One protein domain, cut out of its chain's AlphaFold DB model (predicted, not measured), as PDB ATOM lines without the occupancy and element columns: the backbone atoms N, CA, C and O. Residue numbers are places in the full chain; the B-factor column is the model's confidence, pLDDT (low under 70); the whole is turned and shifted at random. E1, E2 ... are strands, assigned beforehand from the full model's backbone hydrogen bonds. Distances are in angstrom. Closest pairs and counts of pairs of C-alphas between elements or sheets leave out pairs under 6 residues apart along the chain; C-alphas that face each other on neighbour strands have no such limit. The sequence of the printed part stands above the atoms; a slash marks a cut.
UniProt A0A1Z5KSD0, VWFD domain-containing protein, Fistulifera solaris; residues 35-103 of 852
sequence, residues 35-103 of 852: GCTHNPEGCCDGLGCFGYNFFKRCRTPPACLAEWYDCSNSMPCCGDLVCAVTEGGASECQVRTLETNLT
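Overview. This is residues 35 to 103 of the 852 residues of the protein "VWFD domain-containing protein" of Fistulifera solaris (UniProt A0A1Z5KSD0). Little regular structure is here: two small two-stranded hairpins, E1 with E2 and E3 with E4, are joined by the looping residues 60 to 80. The 69 printed residues hold four named strands, E1 to E4 in chain order, and no named helix; both sheets are antiparallel. The class is all strand, with 20 residues in named elements. The whole is compact, radius of gyration of the C-alphas 12.0 A, yet elongated, 40 by 24 by 15 A.

Arrangement. Look first at the hairpin of E1, residues 48 to 52, and E2, residues 55 to 59, antiparallel at 149 degrees; N 50 and O 57 are within hydrogen-bond range at 3.0 A. Next comes the hairpin of E3, residues 81 to 85, and E4, residues 91 to 95, antiparallel at 138 degrees, with N 84 and O 92 at 2.9 A. The closest C-alphas of E1 and E4, Tyr 52 and Glu 92, are 7.6 A apart. E2 and E3 are apart.

Along the chain. Find C-alpha 48 at (141.390, 116.311, 129.001); E1 runs 13.4 A from there. E2 measures 12.8 A, E3 12.7 A and E4 12.8 A, ending at C-alpha 95, (123.949, 117.946, 112.635).

Size, cuts and confidence. The printed part has no cut. The link from E2 to E3 is long. In this model, pLDDT is under 70 at residues 53 to 55, 87 to 88 and 97 to 103.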
ATOM      1  N   GLY A  35     137.752 106.599 132.803       72.69
ATOM      2  CA  GLY A  35     136.508 107.366 132.907       72.69
ATOM      3  C   GLY A  35     136.626 108.600 133.806       72.69
ATOM      4  O   GLY A  35     137.146 108.528 134.914       72.69
ATOM      5  N   CYS A  36     136.105 109.736 133.342       85.50
ATOM      6  CA  CYS A  36     136.206 111.033 134.025       85.50
ATOM      7  C   CYS A  36     134.881 111.812 134.076       85.50
ATOM      8  O   CYS A  36     134.863 112.966 134.497       85.50
ATOM      9  N   THR A  37     133.757 111.196 133.688       78.44
ATOM     10  CA  THR A  37     132.416 111.820 133.642       78.44
ATOM     11  C   THR A  37     132.061 112.600 134.914       78.44
ATOM     12  O   THR A  37     131.514 113.696 134.832       78.44
ATOM     13  N   HIS A  38     132.408 112.057 136.087       75.12
ATOM     14  CA  HIS A  38     132.121 112.653 137.399       75.12
ATOM     15  C   HIS A  38     133.288 113.460 137.996       75.12
ATOM     16  O   HIS A  38     133.126 114.071 139.049       75.12
ATOM     17  N   ASN A  39     134.448 113.492 137.332       84.38
ATOM     18  CA  ASN A  39     135.600 114.309 137.714       84.38
ATOM     19  C   ASN A  39     136.316 114.855 136.458       84.38
ATOM     20  O   ASN A  39     137.367 114.333 136.073       84.38
ATOM     21  N   PRO A  40     135.760 115.888 135.791       81.75
ATOM     22  CA  PRO A  40     136.255 116.347 134.490       81.75
ATOM     23  C   PRO A  40     137.664 116.956 134.508       81.75
ATOM     24  O   PRO A  40     138.307 117.030 133.463       81.75
ATOM     25  N   GLU A  41     138.139 117.381 135.681       86.00
ATOM     26  CA  GLU A  41     139.480 117.943 135.898       86.00
ATOM     27  C   GLU A  41     140.481 116.900 136.431       86.00
ATOM     28  O   GLU A  41     141.660 117.202 136.581       86.00
ATOM     29  N   GLY A  42     140.042 115.667 136.709       86.94
ATOM     30  CA  GLY A  42     140.872 114.635 137.340       86.94
ATOM     31  C   GLY A  42     141.911 113.969 136.435       86.94
ATOM     32  O   GLY A  42     142.656 113.119 136.913       86.94
ATOM     33  N   CYS A  43     141.945 114.298 135.145       91.25
ATOM     34  CA  CYS A  43     142.841 113.678 134.169       91.25
ATOM     35  C   CYS A  43     144.319 114.013 134.415       91.25
ATOM     36  O   CYS A  43     144.652 115.121 134.826       91.25
ATOM     37  N   CYS A  44     145.218 113.070 134.121       92.00
ATOM     38  CA  CYS A  44     146.661 113.319 134.196       92.00
ATOM     39  C   CYS A  44     147.138 114.403 133.209       92.00
ATOM     40  O   CYS A  44     146.534 114.612 132.156       92.00
ATOM     41  N   ASP A  45     148.251 115.066 133.545       88.25
ATOM     42  CA  ASP A  45     148.810 116.202 132.799       88.25
ATOM     43  C   ASP A  45     148.883 115.959 131.279       88.25
ATOM     44  O   ASP A  45     149.492 115.001 130.803       88.25
ATOM     45  N   GLY A  46     148.286 116.872 130.508       85.69
ATOM     46  CA  GLY A  46     148.224 116.810 129.041       85.69
ATOM     47  C   GLY A  46     146.995 116.088 128.474       85.69
ATOM     48  O   GLY A  46     146.737 116.194 127.275       85.69
ATOM     49  N   LEU A  47     146.205 115.419 129.316       90.62
ATOM     50  CA  LEU A  47     144.919 114.826 128.956       90.62
ATOM     51  C   LEU A  47     143.767 115.767 129.338       90.62
ATOM     52  O   LEU A  47     143.858 116.536 130.290       90.62
ATOM     53  N   GLY A  48     142.648 115.672 128.622       88.31
ATOM     54  CA  GLY A  48     141.390 116.311 129.001       88.31
ATOM     55  C   GLY A  48     140.228 115.321 128.981       88.31
ATOM     56  O   GLY A  48     140.310 114.252 128.370       88.31
ATOM     57  N   CYS A  49     139.144 115.677 129.663       89.69
ATOM     58  CA  CYS A  49     137.971 114.826 129.800       89.69
ATOM     59  C   CYS A  49     136.965 115.059 128.660       89.69
ATOM     60  O   CYS A  49     136.237 116.054 128.662       89.69
ATOM     61  N   PHE A  50     136.902 114.137 127.692       89.62
ATOM     62  CA  PHE A  50     136.050 114.271 126.500       89.62
ATOM     63  C   PHE A  50     135.237 113.003 126.223       89.62
ATOM     64  O   PHE A  50     135.742 111.885 126.359       89.62
ATOM     65  N   GLY A  51     134.016 113.155 125.719       83.69
ATOM     66  CA  GLY A  51     133.117 112.067 125.320       83.69
ATOM     67  C   GLY A  51     131.674 112.552 125.247       83.69
ATOM     68  O   GLY A  51     131.454 113.753 125.140       83.69
ATOM     69  N   TYR A  52     130.713 111.637 125.302       81.62
ATOM     70  CA  TYR A  52     129.282 111.949 125.359       81.62
ATOM     71  C   TYR A  52     128.913 112.608 126.700       81.62
ATOM     72  O   TYR A  52     129.631 112.458 127.692       81.62
ATOM     73  N   ASN A  53     127.768 113.293 126.764       69.69
ATOM     74  CA  ASN A  53     127.294 113.975 127.981       69.69
ATOM     75  C   ASN A  53     127.235 113.059 129.222       69.69
ATOM     76  O   ASN A  53     127.576 113.476 130.327       69.69
ATOM     77  N   PHE A  54     126.868 111.793 129.025       65.94
ATOM     78  CA  PHE A  54     126.789 110.759 130.061       65.94
ATOM     79  C   PHE A  54     128.065 109.905 130.197       65.94
ATOM     80  O   PHE A  54     128.140 109.071 131.097       65.94
ATOM     81  N   PHE A  55     129.070 110.075 129.326       63.97
ATOM     82  CA  PHE A  55     130.270 109.235 129.328       63.97
ATOM     83  C   PHE A  55     131.501 109.916 128.716       63.97
ATOM     84  O   PHE A  55     131.625 110.039 127.495       63.97
ATOM     85  N   LYS A  56     132.463 110.295 129.564       81.81
ATOM     86  CA  LYS A  56     133.714 110.955 129.169       81.81
ATOM     87  C   LYS A  56     134.930 110.167 129.637       81.81
ATOM     88  O   LYS A  56     134.909 109.571 130.713       81.81
ATOM     89  N   ARG A  57     136.014 110.225 128.859       81.69
ATOM     90  CA  ARG A  57     137.314 109.627 129.200       81.69
ATOM     91  C   ARG A  57     138.448 110.636 129.093       81.69
ATOM     92  O   ARG A  57     138.390 111.542 128.257       81.69
ATOM     93  N   CYS A  58     139.476 110.443 129.913       89.12
ATOM     94  CA  CYS A  58     140.714 111.204 129.840       89.12
ATOM     95  C   CYS A  58     141.485 110.809 128.585       89.12
ATOM     96  O   CYS A  58     141.834 109.646 128.407       89.12
ATOM     97  N   ARG A  59     141.734 111.760 127.692       90.75
ATOM     98  CA  ARG A  59     142.504 111.536 126.462       90.75
ATOM     99  C   ARG A  59     143.201 112.805 126.021       90.75
ATOM    100  O   ARG A  59     142.764 113.902 126.373       90.75
ATOM    101  N   THR A  60     144.253 112.655 125.227       88.19
ATOM    102  CA  THR A  60     144.874 113.784 124.527       88.19
ATOM    103  C   THR A  60     143.784 114.620 123.820       88.19
ATOM    104  O   THR A  60     142.981 114.036 123.082       88.19
ATOM    105  N   PRO A  61     143.697 115.951 124.041       87.69
ATOM    106  CA  PRO A  61     142.645 116.787 123.465       87.69
ATOM    107  C   PRO A  61     142.537 116.656 121.938       87.69
ATOM    108  O   PRO A  61     143.513 116.935 121.234       87.69
ATOM    109  N   PRO A  62     141.378 116.232 121.394       84.94
ATOM    110  CA  PRO A  62     141.199 116.133 119.951       84.94
ATOM    111  C   PRO A  62     141.085 117.529 119.319       84.94
ATOM    112  O   PRO A  62     140.690 118.491 119.969       84.94
ATOM    113  N   ALA A  63     141.392 117.651 118.026       88.56
ATOM    114  CA  ALA A  63     141.301 118.938 117.321       88.56
ATOM    115  C   ALA A  63     139.855 119.465 117.185       88.56
ATOM    116  O   ALA A  63     139.646 120.664 117.010       88.56
ATOM    117  N   CYS A  64     138.874 118.563 117.242       91.12
ATOM    118  CA  CYS A  64     137.444 118.841 117.262       91.12
ATOM    119  C   CYS A  64     136.689 117.651 117.883       91.12
ATOM    120  O   CYS A  64     137.251 116.566 118.056       91.12
ATOM    121  N   LEU A  65     135.423 117.851 118.239       91.00
ATOM    122  CA  LEU A  65     134.542 116.849 118.836       91.00
ATOM    123  C   LEU A  65     133.689 116.138 117.773       91.00
ATOM    124  O   LEU A  65     133.166 116.776 116.859       91.00
ATOM    125  N   ALA A  66     133.538 114.819 117.898       87.12
ATOM    126  CA  ALA A  66     132.655 114.027 117.042       87.12
ATOM    127  C   ALA A  66     131.171 114.299 117.354       87.12
ATOM    128  O   ALA A  66     130.848 114.958 118.337       87.12
ATOM    129  N   GLU A  67     130.268 113.775 116.528       87.25
ATOM    130  CA  GLU A  67     128.824 113.852 116.772       87.25
ATOM    131  C   GLU A  67     128.448 113.257 118.144       87.25
ATOM    132  O   GLU A  67     129.109 112.336 118.634       87.25
ATOM    133  N   TRP A  68     127.420 113.819 118.783       79.75
ATOM    134  CA  TRP A  68     126.918 113.485 120.126       79.75
ATOM    135  C   TRP A  68     127.901 113.735 121.290       79.75
ATOM    136  O   TRP A  68     127.535 113.587 122.458       79.75
ATOM    137  N   TYR A  69     129.147 114.148 121.030       90.25
ATOM    138  CA  TYR A  69     130.091 114.496 122.098       90.25
ATOM    139  C   TYR A  69     129.677 115.787 122.807       90.25
ATOM    140  O   TYR A  69     129.256 116.752 122.171       90.25
ATOM    141  N   ASP A  70     129.889 115.817 124.123       87.88
ATOM    142  CA  ASP A  70     129.659 116.977 124.973       87.88
ATOM    143  C   ASP A  70     130.585 118.137 124.586       87.88
ATOM    144  O   ASP A  70     131.812 118.060 124.711       87.88
ATOM    145  N   CYS A  71     129.964 119.228 124.143       90.44
ATOM    146  CA  CYS A  71     130.617 120.455 123.703       90.44
ATOM    147  C   CYS A  71     130.492 121.617 124.708       90.44
ATOM    148  O   CYS A  71     130.967 122.719 124.427       90.44
ATOM    149  N   SER A  72     129.930 121.384 125.902       84.88
ATOM    150  CA  SER A  72     129.811 122.381 126.985       84.88
ATOM    151  C   SER A  72     131.154 123.016 127.374       84.88
ATOM    152  O   SER A  72     131.220 124.205 127.687       84.88
ATOM    153  N   ASN A  73     132.251 122.263 127.240       79.69
ATOM    154  CA  ASN A  73     133.627 122.719 127.459       79.69
ATOM    155  C   ASN A  73     134.185 123.633 126.336       79.69
ATOM    156  O   ASN A  73     135.391 123.859 126.273       79.69
ATOM    157  N   SER A  74     133.335 124.176 125.454       74.25
ATOM    158  CA  SER A  74     133.692 125.159 124.408       74.25
ATOM    159  C   SER A  74     134.714 124.675 123.363       74.25
ATOM    160  O   SER A  74     135.402 125.481 122.736       74.25
ATOM    161  N   MET A  75     134.802 123.361 123.149       84.06
ATOM    162  CA  MET A  75     135.569 122.769 122.048       84.06
ATOM    163  C   MET A  75     134.737 122.739 120.755       84.06
ATOM    164  O   MET A  75     133.537 122.465 120.817       84.06
ATOM    165  N   PRO A  76     135.346 122.983 119.579       90.44
ATOM    166  CA  PRO A  76     134.630 122.988 118.309       90.44
ATOM    167  C   PRO A  76     134.205 121.574 117.898       90.44
ATOM    168  O   PRO A  76     134.957 120.614 118.071       90.44
ATOM    169  N   CYS A  77     133.027 121.449 117.295       92.31
ATOM    170  CA  CYS A  77     132.571 120.207 116.675       92.31
ATOM    171  C   CYS A  77     133.258 119.980 115.313       92.31
ATOM    172  O   CYS A  77     133.718 120.923 114.669       92.31
ATOM    173  N   CYS A  78     133.383 118.725 114.882       91.38
ATOM    174  CA  CYS A  78     134.048 118.368 113.630       91.38
ATOM    175  C   CYS A  78     133.143 118.580 112.406       91.38
ATOM    176  O   CYS A  78     131.977 118.196 112.411       91.38
ATOM    177  N   GLY A  79     133.704 119.098 111.309       88.94
ATOM    178  CA  GLY A  79     132.977 119.259 110.044       88.94
ATOM    179  C   GLY A  79     131.871 120.315 110.129       88.94
ATOM    180  O   GLY A  79     132.118 121.420 110.601       88.94
ATOM    181  N   ASP A  80     130.668 119.964 109.667       85.38
ATOM    182  CA  ASP A  80     129.490 120.850 109.631       85.38
ATOM    183  C   ASP A  80     128.602 120.747 110.896       85.38
ATOM    184  O   ASP A  80     127.477 121.259 110.924       85.38
ATOM    185  N   LEU A  81     129.086 120.062 111.938       88.81
ATOM    186  CA  LEU A  81     128.390 119.882 113.214       88.81
ATOM    187  C   LEU A  81     128.371 121.180 114.047       88.81
ATOM    188  O   LEU A  81     129.330 121.951 114.044       88.81
ATOM    189  N   VAL A  82     127.302 121.391 114.816       90.25
ATOM    190  CA  VAL A  82     127.113 122.542 115.719       90.25
ATOM    191  C   VAL A  82     126.939 122.107 117.170       90.25
ATOM    192  O   VAL A  82     126.351 121.067 117.438       90.25
ATOM    193  N   CYS A  83     127.392 122.930 118.117       90.38
ATOM    194  CA  CYS A  83     127.157 122.697 119.542       90.38
ATOM    195  C   CYS A  83     125.738 123.146 119.939       90.38
ATOM    196  O   CYS A  83     125.491 124.337 120.174       90.38
ATOM    197  N   ALA A  84     124.806 122.194 119.988       86.50
ATOM    198  CA  ALA A  84     123.390 122.418 120.263       86.50
ATOM    199  C   ALA A  84     123.002 121.957 121.673       86.50
ATOM    200  O   ALA A  84     123.603 121.035 122.219       86.50
ATOM    201  N   VAL A  85     121.974 122.585 122.254       84.06
ATOM    202  CA  VAL A  85     121.397 122.151 123.536       84.06
ATOM    203  C   VAL A  85     120.208 121.226 123.277       84.06
ATOM    204  O   VAL A  85     119.270 121.616 122.579       84.06
ATOM    205  N   THR A  86     120.231 120.022 123.850       76.06
ATOM    206  CA  THR A  86     119.111 119.068 123.807       76.06
ATOM    207  C   THR A  86     117.949 119.523 124.692       76.06
ATOM    208  O   THR A  86     118.112 120.374 125.568       76.06
ATOM    209  N   GLU A  87     116.766 118.920 124.539       68.56
ATOM    210  CA  GLU A  87     115.630 119.183 125.443       68.56
ATOM    211  C   GLU A  87     115.947 118.857 126.917       68.56
ATOM    212  O   GLU A  87     115.382 119.467 127.824       68.56
ATOM    213  N   GLY A  88     116.906 117.954 127.167       64.31
ATOM    214  CA  GLY A  88     117.440 117.652 128.498       64.31
ATOM    215  C   GLY A  88     118.414 118.699 129.062       64.31
ATOM    216  O   GLY A  88     118.921 118.519 130.167       64.31
ATOM    217  N   GLY A  89     118.706 119.778 128.326       75.81
ATOM    218  CA  GLY A  89     119.622 120.847 128.739       75.81
ATOM    219  C   GLY A  89     121.114 120.530 128.565       75.81
ATOM    220  O   GLY A  89     121.954 121.343 128.952       75.81
ATOM    221  N   ALA A  90     121.456 119.377 127.989       80.69
ATOM    222  CA  ALA A  90     122.835 118.965 127.739       80.69
ATOM    223  C   ALA A  90     123.345 119.544 126.408       80.69
ATOM    224  O   ALA A  90     122.568 119.683 125.467       80.69
ATOM    225  N   SER A  91     124.629 119.909 126.321       88.31
ATOM    226  CA  SER A  91     125.212 120.500 125.102       88.31
ATOM    227  C   SER A  91     126.001 119.452 124.329       88.31
ATOM    228  O   SER A  91     126.900 118.841 124.893       88.31
ATOM    229  N   GLU A  92     125.708 119.239 123.052       90.94
ATOM    230  CA  GLU A  92     126.384 118.228 122.231       90.94
ATOM    231  C   GLU A  92     126.505 118.612 120.757       90.94
ATOM    232  O   GLU A  92     125.769 119.452 120.237       90.94
ATOM    233  N   CYS A  93     127.479 117.998 120.090       90.06
ATOM    234  CA  CYS A  93     127.739 118.199 118.673       90.06
ATOM    235  C   CYS A  93     126.684 117.510 117.802       90.06
ATOM    236  O   CYS A  93     126.667 116.288 117.691       90.06
ATOM    237  N   GLN A  94     125.840 118.306 117.157       86.62
ATOM    238  CA  GLN A  94     124.684 117.870 116.378       86.62
ATOM    239  C   GLN A  94     124.798 118.267 114.909       86.62
ATOM    240  O   GLN A  94     125.405 119.289 114.572       86.62
ATOM    241  N   VAL A  95     124.165 117.502 114.019       83.75
ATOM    242  CA  VAL A  95     123.949 117.946 112.635       83.75
ATOM    243  C   VAL A  95     123.023 119.166 112.655       83.75
ATOM    244  O   VAL A  95     122.016 119.193 113.357       83.75
ATOM    245  N   ARG A  96     123.363 120.206 111.888       71.81
ATOM    246  CA  ARG A  96     122.627 121.478 111.868       71.81
ATOM    247  C   ARG A  96     121.237 121.308 111.226       71.81
ATOM    248  O   ARG A  96     121.099 121.386 110.006       71.81
ATOM    249  N   THR A  97     120.205 121.104 112.047       64.94
ATOM    250  CA  THR A  97     118.797 120.976 111.627       64.94
ATOM    251  C   THR A  97     118.014 122.282 111.831       64.94
ATOM    252  O   THR A  97     118.515 123.262 112.383       64.94
ATOM    253  N   LEU A  98     116.762 122.324 111.360       47.47
ATOM    254  CA  LEU A  98     115.870 123.489 111.497       47.47
ATOM    255  C   LEU A  98     115.375 123.736 112.937       47.47
ATOM    256  O   LEU A  98     114.779 124.782 113.186       47.47
ATOM    257  N   GLU A  99     115.626 122.806 113.863       50.97
ATOM    258  CA  GLU A  99     115.068 122.800 115.226       50.97
ATOM    259  C   GLU A  99     116.141 122.931 116.330       50.97
ATOM    260  O   GLU A  99     115.808 123.110 117.499       50.97
ATOM    261  N   THR A 100     117.437 122.905 115.988       57.22
ATOM    262  CA  THR A 100     118.527 123.018 116.975       57.22
ATOM    263  C   THR A 100     118.649 124.417 117.592       57.22
ATOM    264  O   THR A 100     119.030 125.380 116.921       57.22
ATOM    265  N   ASN A 101     118.413 124.519 118.906       56.22
ATOM    266  CA  ASN A 101     118.704 125.715 119.698       56.22
ATOM    267  C   ASN A 101     120.223 125.871 119.897       56.22
ATOM    268  O   ASN A 101     120.863 125.078 120.591       56.22
ATOM    269  N   LEU A 102     120.797 126.905 119.278       55.69
ATOM    270  CA  LEU A 102     122.237 127.182 119.298       55.69
ATOM    271  C   LEU A 102     122.701 127.759 120.644       55.69
ATOM    272  O   LEU A 102     122.064 128.650 121.210       55.69
ATOM    273  N   THR A 103     123.865 127.308 121.113       54.78
ATOM    274  CA  THR A 103     124.571 127.933 122.241       54.78
ATOM    275  C   THR A 103     125.253 129.243 121.825       54.78
ATOM    276  O   THR A 103     125.556 129.482 120.654       54.78
TER     277      THR A 103